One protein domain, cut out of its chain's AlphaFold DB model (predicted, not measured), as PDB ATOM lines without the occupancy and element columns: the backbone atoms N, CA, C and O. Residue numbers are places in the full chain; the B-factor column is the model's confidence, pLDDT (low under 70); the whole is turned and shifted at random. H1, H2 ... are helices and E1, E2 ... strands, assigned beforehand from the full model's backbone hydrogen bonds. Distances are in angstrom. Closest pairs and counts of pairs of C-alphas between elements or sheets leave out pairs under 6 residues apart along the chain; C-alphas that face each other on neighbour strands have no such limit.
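This is residues 42 to 104 of the 250 residues of an uncharacterized protein of Halomonas olivaria (UniProt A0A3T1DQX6). A small antiparallel sheet of three short strands, E2 - E1 - E3, forms a wall at one side, with H3 standing up from it over the edge strand E3. The long unnamed stretch of residues 73 to 84 and the short H2 lie on the same side of the sheet as H3, while the short H1 lies away at the far end of the longest axis. The 63 printed residues hold three named helices and three named strands in the order H1 E1 E2 H2 H3 E3, a mixed class with under half of the residues in named elements. The whole is compact and rounded, with a radius of gyration of the C-alphas of 10.8 A and spans of 30 by 22 by 20 A.

E1, residues 52 to 55, is the inner strand. E3, residues 95 to 98, is its antiparallel neighbour at 172 degrees, with N 54 and O 96 2.8 A apart, within hydrogen-bond range. E2, residues 58 to 60, forms a hairpin with E1, antiparallel at 148 degrees, with N 60 and O 53 2.9 A apart, within hydrogen-bond range. H3, residues 85 to 94, is on the sheet at a height of 7.6 A, in two layers, a helix on one face of a sheet; its local plane has only just enough C-alphas of the sheet, 6. It lies over E3 and stands up from the sheet at 62 degrees; the closest C-alphas of H3 and E3, Ile 91 and Ala 97, are 7.1 A apart. H2, residues 69 to 72, is not on the sheet and only just touches H3, with 3 pairs of C-alphas within 8 A, the closest being Phe 72 and Val 87 at 6.6 A. E2, H2, H3 and E3 make a split strand-helix-strand unit, two strands running the same way with E1 between them, its crossover right-handed. H1, residues 42 to 45, touches no helix and is apart from E2 and E3. Every O i to N i+4 pair in H3 is within hydrogen-bond range; H1 and H2 are too short for such a pair.

H1 begins at C-alpha 42 (107.211, 149.416, 126.908). E1 is 10.2 A long, E3 10.7 A and H3 14.2 A. H3 begins at C-alpha 85 (116.854, 171.218, 123.192), and E3 ends at C-alpha 98 (105.223, 161.805, 117.546).

The two C-alphas farthest apart, Ala 42 and Phe 75, are 30.8 A apart. The printed part has no cut, and the link from H2 to H3, residues 73 to 84, is long. The mean pLDDT of the printed part is 92.9, and no printed residue is under 70.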
ATOM      1  N   ALA A  42     106.660 148.300 126.140       94.06
ATOM      2  CA  ALA A  42     107.211 149.416 126.908       94.06
ATOM      3  C   ALA A  42     107.930 150.438 126.020       94.06
ATOM      4  O   ALA A  42     107.783 151.625 126.262       94.06
ATOM      5  N   GLU A  43     108.609 150.005 124.956       93.31
ATOM      6  CA  GLU A  43     109.292 150.877 123.992       93.31
ATOM      7  C   GLU A  43     108.343 151.820 123.237       93.31
ATOM      8  O   GLU A  43     108.797 152.825 122.707       93.31
ATOM      9  N   LEU A  44     107.039 151.527 123.178       94.00
ATOM     10  CA  LEU A  44     106.033 152.421 122.586       94.00
ATOM     11  C   LEU A  44     105.440 153.396 123.611       94.00
ATOM     12  O   LEU A  44     104.847 154.404 123.238       94.00
ATOM     13  N   ILE A  45     105.543 153.069 124.900       95.06
ATOM     14  CA  ILE A  45     104.934 153.830 125.997       95.06
ATOM     15  C   ILE A  45     105.961 154.765 126.636       95.06
ATOM     16  O   ILE A  45     105.637 155.912 126.936       95.06
ATOM     17  N   ALA A  46     107.173 154.258 126.851       96.12
ATOM     18  CA  ALA A  46     108.277 154.901 127.538       96.12
ATOM     19  C   ALA A  46     109.560 154.753 126.711       96.12
ATOM     20  O   ALA A  46     110.165 153.678 126.686       96.12
ATOM     21  N   ASN A  47     109.958 155.799 125.992       95.81
ATOM     22  CA  ASN A  47     111.156 155.777 125.153       95.81
ATOM     23  C   ASN A  47     111.731 157.181 124.989       95.81
ATOM     24  O   ASN A  47     110.982 158.150 124.939       95.81
ATOM     25  N   ASP A  48     113.052 157.276 124.879       94.44
ATOM     26  CA  ASP A  48     113.777 158.533 124.654       94.44
ATOM     27  C   ASP A  48     113.871 158.920 123.174       94.44
ATOM     28  O   ASP A  48     114.420 159.962 122.828       94.44
ATOM     29  N   LYS A  49     113.307 158.093 122.292       94.94
ATOM     30  CA  LYS A  49     113.198 158.358 120.861       94.94
ATOM     31  C   LYS A  49     111.737 158.561 120.460       94.94
ATOM     32  O   LYS A  49     110.869 157.833 120.958       94.94
ATOM     33  N   PRO A  50     111.449 159.464 119.510       95.12
ATOM     34  CA  PRO A  50     110.114 159.573 118.951       95.12
ATOM     35  C   PRO A  50     109.755 158.308 118.160       95.12
ATOM     36  O   PRO A  50     110.610 157.634 117.577       95.12
ATOM     37  N   ILE A  51     108.462 157.988 118.139       94.06
ATOM     38  CA  ILE A  51     107.914 156.803 117.467       94.06
ATOM     39  C   ILE A  51     108.112 156.916 115.955       94.06
ATOM     40  O   ILE A  51     108.549 155.975 115.292       94.06
ATOM     41  N   ILE A  52     107.768 158.086 115.430       95.56
ATOM     42  CA  ILE A  52     107.893 158.478 114.034       95.56
ATOM     43  C   ILE A  52     108.100 159.987 114.003       95.56
ATOM     44  O   ILE A  52     107.559 160.705 114.849       95.56
ATOM     45  N   MET A  53     108.877 160.464 113.043       95.12
ATOM     46  CA  MET A  53     109.061 161.892 112.824       95.12
ATOM     47  C   MET A  53     109.215 162.192 111.337       95.12
ATOM     48  O   MET A  53     109.595 161.326 110.545       95.12
ATOM     49  N   GLN A  54     108.915 163.432 110.982       95.62
ATOM     50  CA  GLN A  54     109.208 164.010 109.686       95.62
ATOM     51  C   GLN A  54     110.211 165.143 109.888       95.62
ATOM     52  O   GLN A  54     110.027 165.952 110.792       95.62
ATOM     53  N   TYR A  55     111.245 165.191 109.053       95.50
ATOM     54  CA  TYR A  55     112.261 166.244 109.045       95.50
ATOM     55  C   TYR A  55     112.636 166.542 107.591       95.50
ATOM     56  O   TYR A  55     112.861 165.602 106.826       95.50
ATOM     57  N   ASP A  56     112.581 167.810 107.172       93.56
ATOM     58  CA  ASP A  56     112.834 168.250 105.787       93.56
ATOM     59  C   ASP A  56     112.062 167.454 104.714       93.56
ATOM     60  O   ASP A  56     112.538 167.130 103.623       93.56
ATOM     61  N   GLY A  57     110.818 167.094 105.038       92.19
ATOM     62  CA  GLY A  57     109.941 166.322 104.158       92.19
ATOM     63  C   GLY A  57     110.248 164.820 104.081       92.19
ATOM     64  O   GLY A  57     109.450 164.089 103.489       92.19
ATOM     65  N   GLN A  58     111.323 164.338 104.711       94.31
ATOM     66  CA  GLN A  58     111.673 162.918 104.807       94.31
ATOM     67  C   GLN A  58     111.095 162.279 106.072       94.31
ATOM     68  O   GLN A  58     110.941 162.924 107.109       94.31
ATOM     69  N   TRP A  59     110.761 160.991 105.983       95.44
ATOM     70  CA  TRP A  59     110.220 160.218 107.101       95.44
ATOM     71  C   TRP A  59     111.318 159.435 107.808       95.44
ATOM     72  O   TRP A  59     112.049 158.673 107.176       95.44
ATOM     73  N   TYR A  60     111.353 159.548 109.132       95.06
ATOM     74  CA  TYR A  60     112.293 158.837 109.987       95.06
ATOM     75  C   TYR A  60     111.544 157.976 111.005       95.06
ATOM     76  O   TYR A  60     110.488 158.347 111.526       95.06
ATOM     77  N   PHE A  61     112.141 156.827 111.332       95.38
ATOM     78  CA  PHE A  61     111.630 155.889 112.338       95.38
ATOM     79  C   PHE A  61     112.689 155.624 113.423       95.38
ATOM     80  O   PHE A  61     113.266 154.531 113.457       95.38
ATOM     81  N   PRO A  62     112.967 156.592 114.320       93.56
ATOM     82  CA  PRO A  62     114.093 156.521 115.261       93.56
ATOM     83  C   PRO A  62     114.070 155.336 116.230       93.56
ATOM     84  O   PRO A  62     115.114 154.881 116.703       93.56
ATOM     85  N   MET A  63     112.886 154.791 116.527       90.81
ATOM     86  CA  MET A  63     112.778 153.575 117.341       90.81
ATOM     87  C   MET A  63     113.342 152.326 116.653       90.81
ATOM     88  O   MET A  63     113.754 151.396 117.343       90.81
ATOM     89  N   LEU A  64     113.340 152.283 115.319       91.75
ATOM     90  CA  LEU A  64     113.773 151.123 114.534       91.75
ATOM     91  C   LEU A  64     115.175 151.302 113.954       91.75
ATOM     92  O   LEU A  64     115.904 150.324 113.807       91.75
ATOM     93  N   VAL A  65     115.538 152.539 113.619       92.81
ATOM     94  CA  VAL A  65     116.801 152.884 112.968       92.81
ATOM     95  C   VAL A  65     117.512 153.943 113.795       92.81
ATOM     96  O   VAL A  65     116.902 154.905 114.258       92.81
ATOM     97  N   GLU A  66     118.809 153.752 114.006       91.75
ATOM     98  CA  GLU A  66     119.644 154.752 114.658       91.75
ATOM     99  C   GLU A  66     120.185 155.720 113.617       91.75
ATOM    100  O   GLU A  66     120.816 155.309 112.645       91.75
ATOM    101  N   TYR A  67     119.926 157.003 113.844       93.25
ATOM    102  CA  TYR A  67     120.419 158.091 113.016       93.25
ATOM    103  C   TYR A  67     121.511 158.844 113.790       93.25
ATOM    104  O   TYR A  67     121.435 158.909 115.027       93.25
ATOM    105  N   PRO A  68     122.555 159.334 113.104       94.00
ATOM    106  CA  PRO A  68     123.536 160.213 113.711       94.00
ATOM    107  C   PRO A  68     122.985 161.638 113.842       94.00
ATOM    108  O   PRO A  68     122.127 162.061 113.072       94.00
ATOM    109  N   GLU A  69     123.515 162.400 114.794       91.06
ATOM    110  CA  GLU A  69     123.093 163.782 115.057       91.06
ATOM    111  C   GLU A  69     123.295 164.704 113.844       91.06
ATOM    112  O   GLU A  69     122.510 165.621 113.629       91.06
ATOM    113  N   THR A  70     124.288 164.409 112.999       89.94
ATOM    114  CA  THR A  70     124.560 165.132 111.745       89.94
ATOM    115  C   THR A  70     123.414 165.109 110.734       89.94
ATOM    116  O   THR A  70     123.411 165.930 109.828       89.94
ATOM    117  N   GLU A  71     122.463 164.176 110.848       89.94
ATOM    118  CA  GLU A  71     121.251 164.164 110.006       89.94
ATOM    119  C   GLU A  71     120.261 165.275 110.382       89.94
ATOM    120  O   GLU A  71     119.413 165.632 109.573       89.94
ATOM    121  N   PHE A  72     120.364 165.819 111.596       90.88
ATOM    122  CA  PHE A  72     119.484 166.862 112.129       90.88
ATOM    123  C   PHE A  72     120.274 168.148 112.411       90.88
ATOM    124  O   PHE A  72     120.099 168.781 113.450       90.88
ATOM    125  N   ASP A  73     121.222 168.464 111.522       86.81
ATOM    126  CA  ASP A  73     122.139 169.610 111.613       86.81
ATOM    127  C   ASP A  73     123.020 169.656 112.876       86.81
ATOM    128  O   ASP A  73     123.593 170.690 113.229       86.81
ATOM    129  N   GLY A  74     123.185 168.514 113.549       85.69
ATOM    130  CA  GLY A  74     124.143 168.345 114.634       85.69
ATOM    131  C   GLY A  74     125.591 168.286 114.146       85.69
ATOM    132  O   GLY A  74     125.894 168.005 112.986       85.69
ATOM    133  N   PHE A  75     126.531 168.512 115.063       85.25
ATOM    134  CA  PHE A  75     127.961 168.575 114.732       85.25
ATOM    135  C   PHE A  75     128.701 167.252 114.958       85.25
ATOM    136  O   PHE A  75     129.832 167.087 114.493       85.25
ATOM    137  N   LEU A  76     128.097 166.315 115.693       85.31
ATOM    138  CA  LEU A  76     128.744 165.082 116.124       85.31
ATOM    139  C   LEU A  76     128.223 163.874 115.330       85.31
ATOM    140  O   LEU A  76     127.015 163.661 115.251       85.31
ATOM    141  N   PRO A  77     129.101 163.002 114.796       88.25
ATOM    142  CA  PRO A  77     128.700 161.747 114.156       88.25
ATOM    143  C   PRO A  77     128.371 160.667 115.206       88.25
ATOM    144  O   PRO A  77     128.798 159.517 115.106       88.25
ATOM    145  N   THR A  78     127.664 161.053 116.266       90.06
ATOM    146  CA  THR A  78     127.213 160.194 117.362       90.06
ATOM    147  C   THR A  78     125.715 159.958 117.260       90.06
ATOM    148  O   THR A  78     125.021 160.647 116.518       90.06
ATOM    149  N   ARG A  79     125.203 158.966 117.995       90.12
ATOM    150  CA  ARG A  79     123.762 158.698 118.072       90.12
ATOM    151  C   ARG A  79     123.020 159.958 118.529       90.12
ATOM    152  O   ARG A  79     123.384 160.513 119.561       90.12
ATOM    153  N   THR A  80     121.978 160.342 117.793       91.31
ATOM    154  CA  THR A  80     121.150 161.512 118.110       91.31
ATOM    155  C   THR A  80     120.530 161.394 119.502       91.31
ATOM    156  O   THR A  80     119.859 160.396 119.802       91.31
ATOM    157  N   ASP A  81     120.716 162.428 120.320       91.88
ATOM    158  CA  ASP A  81     119.925 162.657 121.524       91.88
ATOM    159  C   ASP A  81     118.706 163.517 121.168       91.88
ATOM    160  O   ASP A  81     118.799 164.723 120.968       91.88
ATOM    161  N   TYR A  82     117.539 162.882 121.059       92.56
ATOM    162  CA  TYR A  82     116.296 163.568 120.696       92.56
ATOM    163  C   TYR A  82     115.722 164.415 121.847       92.56
ATOM    164  O   TYR A  82     114.739 165.132 121.651       92.56
ATOM    165  N   LEU A  83     116.286 164.313 123.056       91.12
ATOM    166  CA  LEU A  83     115.918 165.144 124.204       91.12
ATOM    167  C   LEU A  83     116.782 166.402 124.319       91.12
ATOM    168  O   LEU A  83     116.491 167.249 125.172       91.12
ATOM    169  N   ASP A  84     117.809 166.539 123.476       91.12
ATOM    170  CA  ASP A  84     118.592 167.763 123.377       91.12
ATOM    171  C   ASP A  84     117.687 168.915 122.892       91.12
ATOM    172  O   ASP A  84     117.030 168.778 121.852       91.12
ATOM    173  N   PRO A  85     117.634 170.058 123.607       90.88
ATOM    174  CA  PRO A  85     116.854 171.218 123.192       90.88
ATOM    175  C   PRO A  85     117.176 171.702 121.773       90.88
ATOM    176  O   PRO A  85     116.272 172.153 121.077       90.88
ATOM    177  N   PHE A  86     118.433 171.587 121.328       91.69
ATOM    178  CA  PHE A  86     118.840 171.943 119.970       91.69
ATOM    179  C   PHE A  86     118.168 171.039 118.934       91.69
ATOM    180  O   PHE A  86     117.544 171.536 118.001       91.69
ATOM    181  N   VAL A  87     118.230 169.717 119.126       92.12
ATOM    182  CA  VAL A  87     117.606 168.747 118.213       92.12
ATOM    183  C   VAL A  87     116.085 168.896 118.224       92.12
ATOM    184  O   VAL A  87     115.460 168.860 117.168       92.12
ATOM    185  N   GLN A  88     115.475 169.110 119.395       92.12
ATOM    186  CA  GLN A  88     114.031 169.351 119.485       92.12
ATOM    187  C   GLN A  88     113.613 170.591 118.703       92.12
ATOM    188  O   GLN A  88     112.657 170.524 117.934       92.12
ATOM    189  N   GLN A  89     114.363 171.683 118.840       93.31
ATOM    190  CA  GLN A  89     114.090 172.905 118.101       93.31
ATOM    191  C   GLN A  89     114.230 172.694 116.588       93.31
ATOM    192  O   GLN A  89     113.341 173.094 115.842       93.31
ATOM    193  N   GLN A  90     115.274 171.995 116.126       93.44
ATOM    194  CA  GLN A  90     115.429 171.689 114.699       93.44
ATOM    195  C   GLN A  90     114.255 170.874 114.152       93.44
ATOM    196  O   GLN A  90     113.743 171.167 113.071       93.44
ATOM    197  N   ILE A  91     113.796 169.871 114.906       93.31
ATOM    198  CA  ILE A  91     112.648 169.043 114.524       93.31
ATOM    199  C   ILE A  91     111.363 169.869 114.456       93.31
ATOM    200  O   ILE A  91     110.560 169.643 113.555       93.31
ATOM    201  N   GLU A  92     111.154 170.800 115.384       93.75
ATOM    202  CA  GLU A  92     109.987 171.689 115.386       93.75
ATOM    203  C   GLU A  92     110.017 172.701 114.231       93.75
ATOM    204  O   GLU A  92     108.974 172.974 113.635       93.75
ATOM    205  N   ASP A  93     111.198 173.212 113.878       94.88
ATOM    206  CA  ASP A  93     111.370 174.197 112.806       94.88
ATOM    207  C   ASP A  93     111.235 173.567 111.402       94.88
ATOM    208  O   ASP A  93     110.665 174.181 110.496       94.88
ATOM    209  N   HIS A  94     111.708 172.327 111.220       94.06
ATOM    210  CA  HIS A  94     111.781 171.648 109.914       94.06
ATOM    211  C   HIS A  94     110.804 170.469 109.761       94.06
ATOM    212  O   HIS A  94     110.809 169.767 108.740       94.06
ATOM    213  N   GLY A  95     109.940 170.223 110.749       94.25
ATOM    214  CA  GLY A  95     109.010 169.103 110.698       94.25
ATOM    215  C   GLY A  95     108.182 168.884 111.962       94.25
ATOM    216  O   GLY A  95     107.596 169.810 112.518       94.25
ATOM    217  N   TRP A  96     108.023 167.620 112.352       95.12
ATOM    218  CA  TRP A  96     107.272 167.229 113.548       95.12
ATOM    219  C   TRP A  96     107.665 165.826 114.010       95.12
ATOM    220  O   TRP A  96     108.096 164.986 113.217       95.12
ATOM    221  N   ALA A  97     107.443 165.528 115.289       95.94
ATOM    222  CA  ALA A  97     107.677 164.207 115.863       95.94
ATOM    223  C   ALA A  97     106.502 163.744 116.731       95.94
ATOM    224  O   ALA A  97     105.909 164.521 117.477       95.94
ATOM    225  N   LEU A  98     106.176 162.453 116.650       95.56
ATOM    226  CA  LEU A  98     105.223 161.805 117.546       95.56
ATOM    227  C   LEU A  98     105.973 161.116 118.682       95.56
ATOM    228  O   LEU A  98     106.664 160.117 118.474       95.56
ATOM    229  N   TRP A  99     105.789 161.627 119.893       94.75
ATOM    230  CA  TRP A  99     106.450 161.126 121.092       94.75
ATOM    231  C   TRP A  99     105.638 160.042 121.816       94.75
ATOM    232  O   TRP A  99     104.402 160.069 121.786       94.75
ATOM    233  N   PRO A 100     106.308 159.094 122.499       95.19
ATOM    234  CA  PRO A 100     105.672 158.242 123.497       95.19
ATOM    235  C   PRO A 100     105.062 159.060 124.641       95.19
ATOM    236  O   PRO A 100     105.414 160.216 124.867       95.19
ATOM    237  N   ILE A 101     104.182 158.422 125.416       94.94
ATOM    238  CA  ILE A 101     103.535 159.048 126.581       94.94
ATOM    239  C   ILE A 101     104.578 159.496 127.615       94.94
ATOM    240  O   ILE A 101     104.444 160.562 128.208       94.94
ATOM    241  N   VAL A 102     105.602 158.672 127.827       95.62
ATOM    242  CA  VAL A 102     106.751 158.985 128.673       95.62
ATOM    243  C   VAL A 102     107.967 159.122 127.750       95.62
ATOM    244  O   VAL A 102     108.446 158.109 127.239       95.62
ATOM    245  N   PRO A 103     108.489 160.334 127.501       94.50
ATOM    246  CA  PRO A 103     109.595 160.554 126.568       94.50
ATOM    247  C   PRO A 103     110.962 160.193 127.186       94.50
ATOM    248  O   PRO A 103     111.942 160.907 127.021       94.50
ATOM    249  N   PHE A 104     111.030 159.092 127.942       95.19
ATOM    250  CA  PHE A 104     112.243 158.612 128.599       95.19
ATOM    251  C   PHE A 104     112.340 157.092 128.508       95.19
ATOM    252  O   PHE A 104     111.363 156.370 128.734       95.19
TER     253      PHE A 104